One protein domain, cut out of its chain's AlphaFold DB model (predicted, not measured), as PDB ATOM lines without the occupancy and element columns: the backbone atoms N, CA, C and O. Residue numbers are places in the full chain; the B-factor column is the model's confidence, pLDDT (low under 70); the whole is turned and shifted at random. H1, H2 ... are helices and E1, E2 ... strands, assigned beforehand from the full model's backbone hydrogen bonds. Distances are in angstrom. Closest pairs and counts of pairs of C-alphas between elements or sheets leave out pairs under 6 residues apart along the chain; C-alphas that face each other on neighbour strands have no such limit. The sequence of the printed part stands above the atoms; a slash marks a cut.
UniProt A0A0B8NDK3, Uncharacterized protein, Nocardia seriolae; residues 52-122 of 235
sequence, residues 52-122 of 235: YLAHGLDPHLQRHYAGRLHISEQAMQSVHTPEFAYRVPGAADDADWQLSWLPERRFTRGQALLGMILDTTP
ATOM      1  N   TYR A  52     110.835 104.227 119.542       41.31
ATOM      2  CA  TYR A  52     111.751 105.262 120.060       41.31
ATOM      3  C   TYR A  52     113.168 104.748 120.354       41.31
ATOM      4  O   TYR A  52     114.076 105.550 120.527       41.31
ATOM      5  N   LEU A  53     113.363 103.428 120.424       45.72
ATOM      6  CA  LEU A  53     114.684 102.814 120.602       45.72
ATOM      7  C   LEU A  53     115.313 102.414 119.258       45.72
ATOM      8  O   LEU A  53     116.533 102.400 119.144       45.72
ATOM      9  N   ALA A  54     114.483 102.147 118.241       40.25
ATOM     10  CA  ALA A  54     114.912 101.833 116.874       40.25
ATOM     11  C   ALA A  54     115.084 103.075 115.972       40.25
ATOM     12  O   ALA A  54     115.806 103.034 114.980       40.25
ATOM     13  N   HIS A  55     114.425 104.196 116.276       43.50
ATOM     14  CA  HIS A  55     114.692 105.470 115.610       43.50
ATOM     15  C   HIS A  55     115.521 106.343 116.525       43.50
ATOM     16  O   HIS A  55     114.972 106.843 117.492       43.50
ATOM     17  N   GLY A  56     116.799 106.501 116.162       54.75
ATOM     18  CA  GLY A  56     117.643 107.663 116.438       54.75
ATOM     19  C   GLY A  56     117.634 108.193 117.868       54.75
ATOM     20  O   GLY A  56     116.621 108.649 118.382       54.75
ATOM     21  N   LEU A  57     118.816 108.232 118.480       60.28
ATOM     22  CA  LEU A  57     119.072 109.044 119.667       60.28
ATOM     23  C   LEU A  57     118.309 110.382 119.590       60.28
ATOM     24  O   LEU A  57     118.319 111.019 118.536       60.28
ATOM     25  N   ASP A  58     117.651 110.788 120.685       64.12
ATOM     26  CA  ASP A  58     116.949 112.076 120.761       64.12
ATOM     27  C   ASP A  58     117.832 113.168 120.116       64.12
ATOM     28  O   ASP A  58     118.995 113.302 120.520       64.12
ATOM     29  N   PRO A  59     117.342 113.934 119.120       63.19
ATOM     30  CA  PRO A  59     118.142 114.938 118.417       63.19
ATOM     31  C   PRO A  59     118.822 115.949 119.349       63.19
ATOM     32  O   PRO A  59     119.793 116.606 118.966       63.19
ATOM     33  N   HIS A  60     118.308 116.124 120.568       63.84
ATOM     34  CA  HIS A  60     118.941 116.940 121.598       63.84
ATOM     35  C   HIS A  60     120.130 116.243 122.262       63.84
ATOM     36  O   HIS A  60     121.171 116.874 122.432       63.84
ATOM     37  N   LEU A  61     120.016 114.953 122.583       65.81
ATOM     38  CA  LEU A  61     121.139 114.163 123.095       65.81
ATOM     39  C   LEU A  61     122.225 114.038 122.028       65.81
ATOM     40  O   LEU A  61     123.400 114.229 122.321       65.81
ATOM     41  N   GLN A  62     121.838 113.820 120.772       65.81
ATOM     42  CA  GLN A  62     122.793 113.738 119.675       65.81
ATOM     43  C   GLN A  62     123.586 115.033 119.509       65.81
ATOM     44  O   GLN A  62     124.797 114.974 119.348       65.81
ATOM     45  N   ARG A  63     122.944 116.200 119.640       70.31
ATOM     46  CA  ARG A  63     123.641 117.495 119.645       70.31
ATOM     47  C   ARG A  63     124.510 117.706 120.881       70.31
ATOM     48  O   ARG A  63     125.579 118.286 120.763       70.31
ATOM     49  N   HIS A  64     124.071 117.243 122.049       74.75
ATOM     50  CA  HIS A  64     124.828 117.411 123.290       74.75
ATOM     51  C   HIS A  64     126.107 116.560 123.324       74.75
ATOM     52  O   HIS A  64     127.104 116.973 123.910       74.75
ATOM     53  N   TYR A  65     126.091 115.397 122.668       74.06
ATOM     54  CA  TYR A  65     127.236 114.483 122.591       74.06
ATOM     55  C   TYR A  65     127.958 114.503 121.233       74.06
ATOM     56  O   TYR A  65     128.962 113.804 121.074       74.06
ATOM     57  N   ALA A  66     127.504 115.323 120.277       69.62
ATOM     58  CA  ALA A  66     128.203 115.591 119.022       69.62
ATOM     59  C   ALA A  66     129.542 116.274 119.336       69.62
ATOM     60  O   ALA A  66     129.588 117.452 119.674       69.62
ATOM     61  N   GLY A  67     130.628 115.506 119.291       79.62
ATOM     62  CA  GLY A  67     131.972 115.951 119.677       79.62
ATOM     63  C   GLY A  67     132.573 115.180 120.852       79.62
ATOM     64  O   GLY A  67     133.769 115.291 121.089       79.62
ATOM     65  N   ARG A  68     131.781 114.357 121.550       85.44
ATOM     66  CA  ARG A  68     132.279 113.453 122.600       85.44
ATOM     67  C   ARG A  68     132.124 111.976 122.262       85.44
ATOM     68  O   ARG A  68     132.865 111.157 122.789       85.44
ATOM     69  N   LEU A  69     131.195 111.651 121.366       86.94
ATOM     70  CA  LEU A  69     130.982 110.302 120.857       86.94
ATOM     71  C   LEU A  69     131.073 110.291 119.332       86.94
ATOM     72  O   LEU A  69     130.402 111.069 118.654       86.94
ATOM     73  N   HIS A  70     131.886 109.386 118.801       85.81
ATOM     74  CA  HIS A  70     131.899 109.031 117.386       85.81
ATOM     75  C   HIS A  70     130.968 107.837 117.196       85.81
ATOM     76  O   HIS A  70     131.244 106.748 117.688       85.81
ATOM     77  N   ILE A  71     129.836 108.051 116.525       85.88
ATOM     78  CA  ILE A  71     128.799 107.031 116.332       85.88
ATOM     79  C   ILE A  71     128.754 106.666 114.851       85.88
ATOM     80  O   ILE A  71     128.453 107.512 114.012       85.88
ATOM     81  N   SER A  72     129.002 105.398 114.544       85.75
ATOM     82  CA  SER A  72     128.764 104.793 113.235       85.75
ATOM     83  C   SER A  72     127.660 103.730 113.323       85.75
ATOM     84  O   SER A  72     127.021 103.534 114.365       85.75
ATOM     85  N   GLU A  73     127.389 103.049 112.212       83.69
ATOM     86  CA  GLU A  73     126.460 101.913 112.192       83.69
ATOM     87  C   GLU A  73     127.025 100.667 112.881       83.69
ATOM     88  O   GLU A  73     126.258  99.832 113.349       83.69
ATOM     89  N   GLN A  74     128.351 100.545 112.961       86.75
ATOM     90  CA  GLN A  74     129.027  99.337 113.447       86.75
ATOM     91  C   GLN A  74     129.750  99.539 114.778       86.75
ATOM     92  O   GLN A  74     130.008  98.566 115.483       86.75
ATOM     93  N   ALA A  75     130.066 100.783 115.135       91.12
ATOM     94  CA  ALA A  75     130.807 101.110 116.342       91.12
ATOM     95  C   ALA A  75     130.373 102.453 116.934       91.12
ATOM     96  O   ALA A  75     129.968 103.368 116.216       91.12
ATOM     97  N   MET A  76     130.497 102.582 118.250       92.12
ATOM     98  CA  MET A  76     130.372 103.834 118.987       92.12
ATOM     99  C   MET A  76     131.619 103.994 119.842       92.12
ATOM    100  O   MET A  76     131.945 103.090 120.597       92.12
ATOM    101  N   GLN A  77     132.316 105.116 119.746       91.19
ATOM    102  CA  GLN A  77     133.571 105.323 120.459       91.19
ATOM    103  C   GLN A  77     133.554 106.649 121.206       91.19
ATOM    104  O   GLN A  77     133.091 107.664 120.677       91.19
ATOM    105  N   SER A  78     134.057 106.636 122.435       87.25
ATOM    106  CA  SER A  78     134.304 107.851 123.204       87.25
ATOM    107  C   SER A  78     135.537 108.576 122.676       87.25
ATOM    108  O   SER A  78     136.533 107.963 122.308       87.25
ATOM    109  N   VAL A  79     135.473 109.903 122.627       87.06
ATOM    110  CA  VAL A  79     136.622 110.745 122.251       87.06
ATOM    111  C   VAL A  79     137.608 110.886 123.413       87.06
ATOM    112  O   VAL A  79     138.788 111.149 123.196       87.06
ATOM    113  N   HIS A  80     137.132 110.739 124.651       81.06
ATOM    114  CA  HIS A  80     137.905 111.053 125.856       81.06
ATOM    115  C   HIS A  80     138.384 109.819 126.626       81.06
ATOM    116  O   HIS A  80     139.291 109.939 127.446       81.06
ATOM    117  N   THR A  81     137.795 108.651 126.379       81.25
ATOM    118  CA  THR A  81     138.144 107.384 127.033       81.25
ATOM    119  C   THR A  81     138.491 106.343 125.965       81.25
ATOM    120  O   THR A  81     138.039 106.461 124.825       81.25
ATOM    121  N   PRO A  82     139.283 105.307 126.297       85.75
ATOM    122  CA  PRO A  82     139.559 104.208 125.371       85.75
ATOM    123  C   PRO A  82     138.346 103.285 125.149       85.75
ATOM    124  O   PRO A  82     138.476 102.270 124.470       85.75
ATOM    125  N   GLU A  83     137.185 103.609 125.720       88.75
ATOM    126  CA  GLU A  83     136.006 102.757 125.708       88.75
ATOM    127  C   GLU A  83     135.210 102.873 124.401       88.75
ATOM    128  O   GLU A  83     135.100 103.936 123.775       88.75
ATOM    129  N   PHE A  84     134.627 101.751 123.989       91.19
ATOM    130  CA  PHE A  84     133.870 101.633 122.751       91.19
ATOM    131  C   PHE A  84     132.737 100.610 122.868       91.19
ATOM    132  O   PHE A  84     132.764  99.685 123.673       91.19
ATOM    133  N   ALA A  85     131.733 100.757 122.013       93.00
ATOM    134  CA  ALA A  85     130.717  99.758 121.748       93.00
ATOM    135  C   ALA A  85     130.833  99.292 120.299       93.00
ATOM    136  O   ALA A  85     131.053 100.112 119.408       93.00
ATOM    137  N   TYR A  86     130.631  98.007 120.035       92.38
ATOM    138  CA  TYR A  86     130.606  97.477 118.673       92.38
ATOM    139  C   TYR A  86     129.416  96.557 118.442       92.38
ATOM    140  O   TYR A  86     128.916  95.906 119.363       92.38
ATOM    141  N   ARG A  87     128.963  96.511 117.189       90.44
ATOM    142  CA  ARG A  87     127.935  95.581 116.735       90.44
ATOM    143  C   ARG A  87     128.557  94.211 116.491       90.44
ATOM    144  O   ARG A  87     129.572  94.090 115.807       90.44
ATOM    145  N   VAL A  88     127.931  93.174 117.027       89.06
ATOM    146  CA  VAL A  88     128.386  91.790 116.889       89.06
ATOM    147  C   VAL A  88     127.990  91.275 115.499       89.06
ATOM    148  O   VAL A  88     126.807  91.313 115.150       89.06
ATOM    149  N   PRO A  89     128.939  90.799 114.677       78.12
ATOM    150  CA  PRO A  89     128.624  90.253 113.361       78.12
ATOM    151  C   PRO A  89     127.771  88.979 113.467       78.12
ATOM    152  O   PRO A  89     128.018  88.137 114.325       78.12
ATOM    153  N   GLY A  90     126.795  88.810 112.569       73.25
ATOM    154  CA  GLY A  90     125.960  87.597 112.488       73.25
ATOM    155  C   GLY A  90     124.648  87.645 113.279       73.25
ATOM    156  O   GLY A  90     123.837  86.730 113.176       73.25
ATOM    157  N   ALA A  91     124.410  88.729 114.010       66.31
ATOM    158  CA  ALA A  91     123.143  89.017 114.660       66.31
ATOM    159  C   ALA A  91     122.066  89.463 113.661       66.31
ATOM    160  O   ALA A  91     122.254  90.444 112.930       66.31
ATOM    161  N   ALA A  92     120.929  88.763 113.644       61.44
ATOM    162  CA  ALA A  92     119.783  89.108 112.800       61.44
ATOM    163  C   ALA A  92     119.067  90.394 113.261       61.44
ATOM    164  O   ALA A  92     118.432  91.060 112.446       61.44
ATOM    165  N   ASP A  93     119.226  90.769 114.534       62.66
ATOM    166  CA  ASP A  93     118.495  91.867 115.164       62.66
ATOM    167  C   ASP A  93     119.391  93.074 115.510       62.66
ATOM    168  O   ASP A  93     120.620  93.005 115.572       62.66
ATOM    169  N   ASP A  94     118.750  94.213 115.792       64.44
ATOM    170  CA  ASP A  94     119.372  95.456 116.294       64.44
ATOM    171  C   ASP A  94     119.766  95.361 117.797       64.44
ATOM    172  O   ASP A  94     120.069  96.356 118.468       64.44
ATOM    173  N   ALA A  95     119.719  94.137 118.342       65.75
ATOM    174  CA  ALA A  95     119.828  93.787 119.758       65.75
ATOM    175  C   ALA A  95     121.221  93.295 120.200       65.75
ATOM    176  O   ALA A  95     121.389  92.932 121.362       65.75
ATOM    177  N   ASP A  96     122.210  93.305 119.303       88.25
ATOM    178  CA  ASP A  96     123.519  92.688 119.541       88.25
ATOM    179  C   ASP A  96     124.673  93.684 119.416       88.25
ATOM    180  O   ASP A  96     125.524  93.629 118.525       88.25
ATOM    181  N   TRP A  97     124.696  94.619 120.350       92.19
ATOM    182  CA  TRP A  97     125.819  95.498 120.633       92.19
ATOM    183  C   TRP A  97     126.534  95.044 121.904       92.19
ATOM    184  O   TRP A  97     125.920  94.498 122.819       92.19
ATOM    185  N   GLN A  98     127.840  95.270 121.964       93.31
ATOM    186  CA  GLN A  98     128.695  94.891 123.086       93.31
ATOM    187  C   GLN A  98     129.549  96.090 123.488       93.31
ATOM    188  O   GLN A  98     130.065  96.788 122.619       93.31
ATOM    189  N   LEU A  99     129.669  96.336 124.792       92.44
ATOM    190  CA  LEU A  99     130.500  97.400 125.362       92.44
ATOM    191  C   LEU A  99     131.869  96.823 125.740       92.44
ATOM    192  O   LEU A  99     131.931  95.728 126.297       92.44
ATOM    193  N   SER A 100     132.954  97.553 125.476       92.38
ATOM    194  CA  SER A 100     134.335  97.152 125.798       92.38
ATOM    195  C   SER A 100     134.534  96.867 127.284       92.38
ATOM    196  O   SER A 100     135.217  95.914 127.647       92.38
ATOM    197  N   TRP A 101     133.879  97.651 128.139       88.06
ATOM    198  CA  TRP A 101     133.930  97.521 129.594       88.06
ATOM    199  C   TRP A 101     132.860  96.584 130.177       88.06
ATOM    200  O   TRP A 101     132.833  96.378 131.391       88.06
ATOM    201  N   LEU A 102     131.977  96.011 129.347       91.88
ATOM    202  CA  LEU A 102     131.046  94.955 129.763       91.88
ATOM    203  C   LEU A 102     130.843  93.911 128.653       91.88
ATOM    204  O   LEU A 102     129.761  93.833 128.052       91.88
ATOM    205  N   PRO A 103     131.878  93.111 128.352       87.69
ATOM    206  CA  PRO A 103     131.849  92.195 127.225       87.69
ATOM    207  C   PRO A 103     130.891  91.013 127.439       87.69
ATOM    208  O   PRO A 103     130.422  90.417 126.477       87.69
ATOM    209  N   GLU A 104     130.519  90.653 128.658       88.38
ATOM    210  CA  GLU A 104     129.670  89.482 128.907       88.38
ATOM    211  C   GLU A 104     128.196  89.725 128.547       88.38
ATOM    212  O   GLU A 104     127.405  88.780 128.516       88.38
ATOM    213  N   ARG A 105     127.805  90.978 128.266       86.69
ATOM    214  CA  ARG A 105     126.413  91.353 127.988       86.69
ATOM    215  C   ARG A 105     126.191  91.818 126.554       86.69
ATOM    216  O   ARG A 105     127.001  92.522 125.955       86.69
ATOM    217  N   ARG A 106     125.027  91.428 126.028       88.88
ATOM    218  CA  ARG A 106     124.475  91.906 124.758       88.88
ATOM    219  C   ARG A 106     123.469  93.013 125.029       88.88
ATOM    220  O   ARG A 106     122.677  92.931 125.968       88.88
ATOM    221  N   PHE A 107     123.516  94.036 124.195       88.38
ATOM    222  CA  PHE A 107     122.723  95.241 124.334       88.38
ATOM    223  C   PHE A 107     122.059  95.604 123.022       88.38
ATOM    224  O   PHE A 107     122.640  95.480 121.950       88.38
ATOM    225  N   THR A 108     120.874  96.193 123.105       88.56
ATOM    226  CA  THR A 108     120.341  96.933 121.961       88.56
ATOM    227  C   THR A 108     121.209  98.144 121.647       88.56
ATOM    228  O   THR A 108     121.871  98.697 122.532       88.56
ATOM    229  N   ARG A 109     121.151  98.617 120.398       86.69
ATOM    230  CA  ARG A 109     121.857  99.834 119.971       86.69
ATOM    231  C   ARG A 109     121.631 101.015 120.920       86.69
ATOM    232  O   ARG A 109     122.576 101.707 121.290       86.69
ATOM    233  N   GLY A 110     120.383 101.226 121.346       84.94
ATOM    234  CA  GLY A 110     120.018 102.292 122.281       84.94
ATOM    235  C   GLY A 110     120.615 102.113 123.680       84.94
ATOM    236  O   GLY A 110     121.051 103.088 124.285       84.94
ATOM    237  N   GLN A 111     120.686 100.881 124.188       89.75
ATOM    238  CA  GLN A 111     121.302 100.604 125.490       89.75
ATOM    239  C   GLN A 111     122.823 100.761 125.450       89.75
ATOM    240  O   GLN A 111     123.383 101.384 126.349       89.75
ATOM    241  N   ALA A 112     123.483 100.258 124.404       91.06
ATOM    242  CA  ALA A 112     124.918 100.455 124.217       91.06
ATOM    243  C   ALA A 112     125.260 101.950 124.154       91.06
ATOM    244  O   ALA A 112     126.182 102.413 124.818       91.06
ATOM    245  N   LEU A 113     124.443 102.733 123.448       87.38
ATOM    246  CA  LEU A 113     124.595 104.180 123.375       87.38
ATOM    247  C   LEU A 113     124.416 104.879 124.731       87.38
ATOM    248  O   LEU A 113     125.182 105.782 125.053       87.38
ATOM    249  N   LEU A 114     123.447 104.458 125.551       87.31
ATOM    250  CA  LEU A 114     123.315 104.966 126.922       87.31
ATOM    251  C   LEU A 114     124.536 104.613 127.779       87.31
ATOM    252  O   LEU A 114     125.006 105.465 128.529       87.31
ATOM    253  N   GLY A 115     125.080 103.402 127.631       89.38
ATOM    254  CA  GLY A 115     126.334 103.003 128.271       89.38
ATOM    255  C   GLY A 115     127.499 103.912 127.873       89.38
ATOM    256  O   GLY A 115     128.219 104.405 128.737       89.38
ATOM    257  N   MET A 116     127.625 104.222 126.582       91.00
ATOM    258  CA  MET A 116     128.642 105.144 126.069       91.00
ATOM    259  C   MET A 116     128.462 106.583 126.573       91.00
ATOM    260  O   MET A 116     129.435 107.264 126.891       91.00
ATOM    261  N   ILE A 117     127.219 107.057 126.689       87.44
ATOM    262  CA  ILE A 117     126.904 108.374 127.263       87.44
ATOM    263  C   ILE A 117     127.291 108.438 128.747       87.44
ATOM    264  O   ILE A 117     127.838 109.449 129.195       87.44
ATOM    265  N   LEU A 118     127.019 107.373 129.507       85.50
ATOM    266  CA  LEU A 118     127.384 107.290 130.921       85.50
ATOM    267  C   LEU A 118     128.897 107.359 131.115       85.50
ATOM    268  O   LEU A 118     129.350 108.114 131.969       85.50
ATOM    269  N   ASP A 119     129.655 106.639 130.292       83.88
ATOM    270  CA  ASP A 119     131.120 106.689 130.295       83.88
ATOM    271  C   ASP A 119     131.662 108.091 129.948       83.88
ATOM    272  O   ASP A 119     132.597 108.597 130.562       83.88
ATOM    273  N   THR A 120     130.999 108.782 129.020       79.44
ATOM    274  CA  THR A 120     131.369 110.138 128.579       79.44
ATOM    275  C   THR A 120     131.031 111.229 129.604       79.44
ATOM    276  O   THR A 120     131.485 112.373 129.484       79.44
ATOM    277  N   THR A 121     130.184 110.931 130.589       77.38
ATOM    278  CA  THR A 121     129.755 111.921 131.577       77.38
ATOM    279  C   THR A 121     130.825 112.021 132.662       77.38
ATOM    280  O   THR A 121     130.960 111.087 133.454       77.38
ATOM    281  N   PRO A 122     131.583 113.134 132.753       64.12
ATOM    282  CA  PRO A 122     132.526 113.299 133.846       64.12
ATOM    283  C   PRO A 122     131.753 113.234 135.164       64.12
ATOM    284  O   PRO A 122     130.698 113.864 135.306       64.12
TER     285      PRO A 122
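What this domain is: This is residues 52 to 122 of the 235 residues of an uncharacterized protein of Nocardia seriolae (UniProt A0A0B8NDK3). One twisted, curled sheet of five strands has the long helix H2 packed along one face and its other face bare. The short helix H1 sits beyond the sheet's E1 edge. The printed part has 71 residues, with named elements in the order H1 E1 E2 E3 E4 E5 H2; the sheet, ordered E1 E2 E3 E4 E5, is antiparallel throughout, and the class is mixed, helices and strands. The whole is compact, with a radius of gyration of the C-alphas of 11.4 A and spans of 31 by 26 by 16 A.

Where its parts are: H1, residues 59 to 65, begins at C-alpha 59 (118.142, 114.938, 118.417) and is 10.0 A long. E1 is residues 69 to 71, 6.0 A; E2 75 to 78, 10.2 A; E3 84 to 87, 10.4 A; E4 97 to 99, 6.9 A; E5 102 to 107, 9.9 A. H2, residues 109 to 120, is 16.5 A long and ends at C-alpha 120 (131.369, 110.138, 128.579).

How they stand to each other: The strands form a meander, each the antiparallel neighbour of the one before. N 70 and O 77 are 2.8 A apart between E1 and E2, N 85 and O 76 2.7 A between E2 and E3, N 86 and O 98 2.9 A between E3 and E4, and N 97 and O 107 2.7 A between E4 and E5, each within hydrogen-bond range. H2 is on the sheet at a height of 6.8 A, over E3 and along it at 2 degrees on the local plane; their closest C-alphas, of Ala 85 and Ala 112, are 6.3 A apart. H1 is only just not on the sheet, with 4 pairs of C-alphas within 10 A. H1 and H2 are close but not clearly touching; their closest C-alphas, of Tyr 65 and Ile 117, are 7.7 A apart. In H1 and H2 every O i to N i+4 pair is within hydrogen-bond range.

The domain as a whole: The C-alphas farthest apart, of Ala 92 and Pro 122, are 34.5 A apart. The printed part has no cut and no long link. Its mean pLDDT is 79.5; residues 52 to 62, 66, 91 to 95 and 122 are under 70.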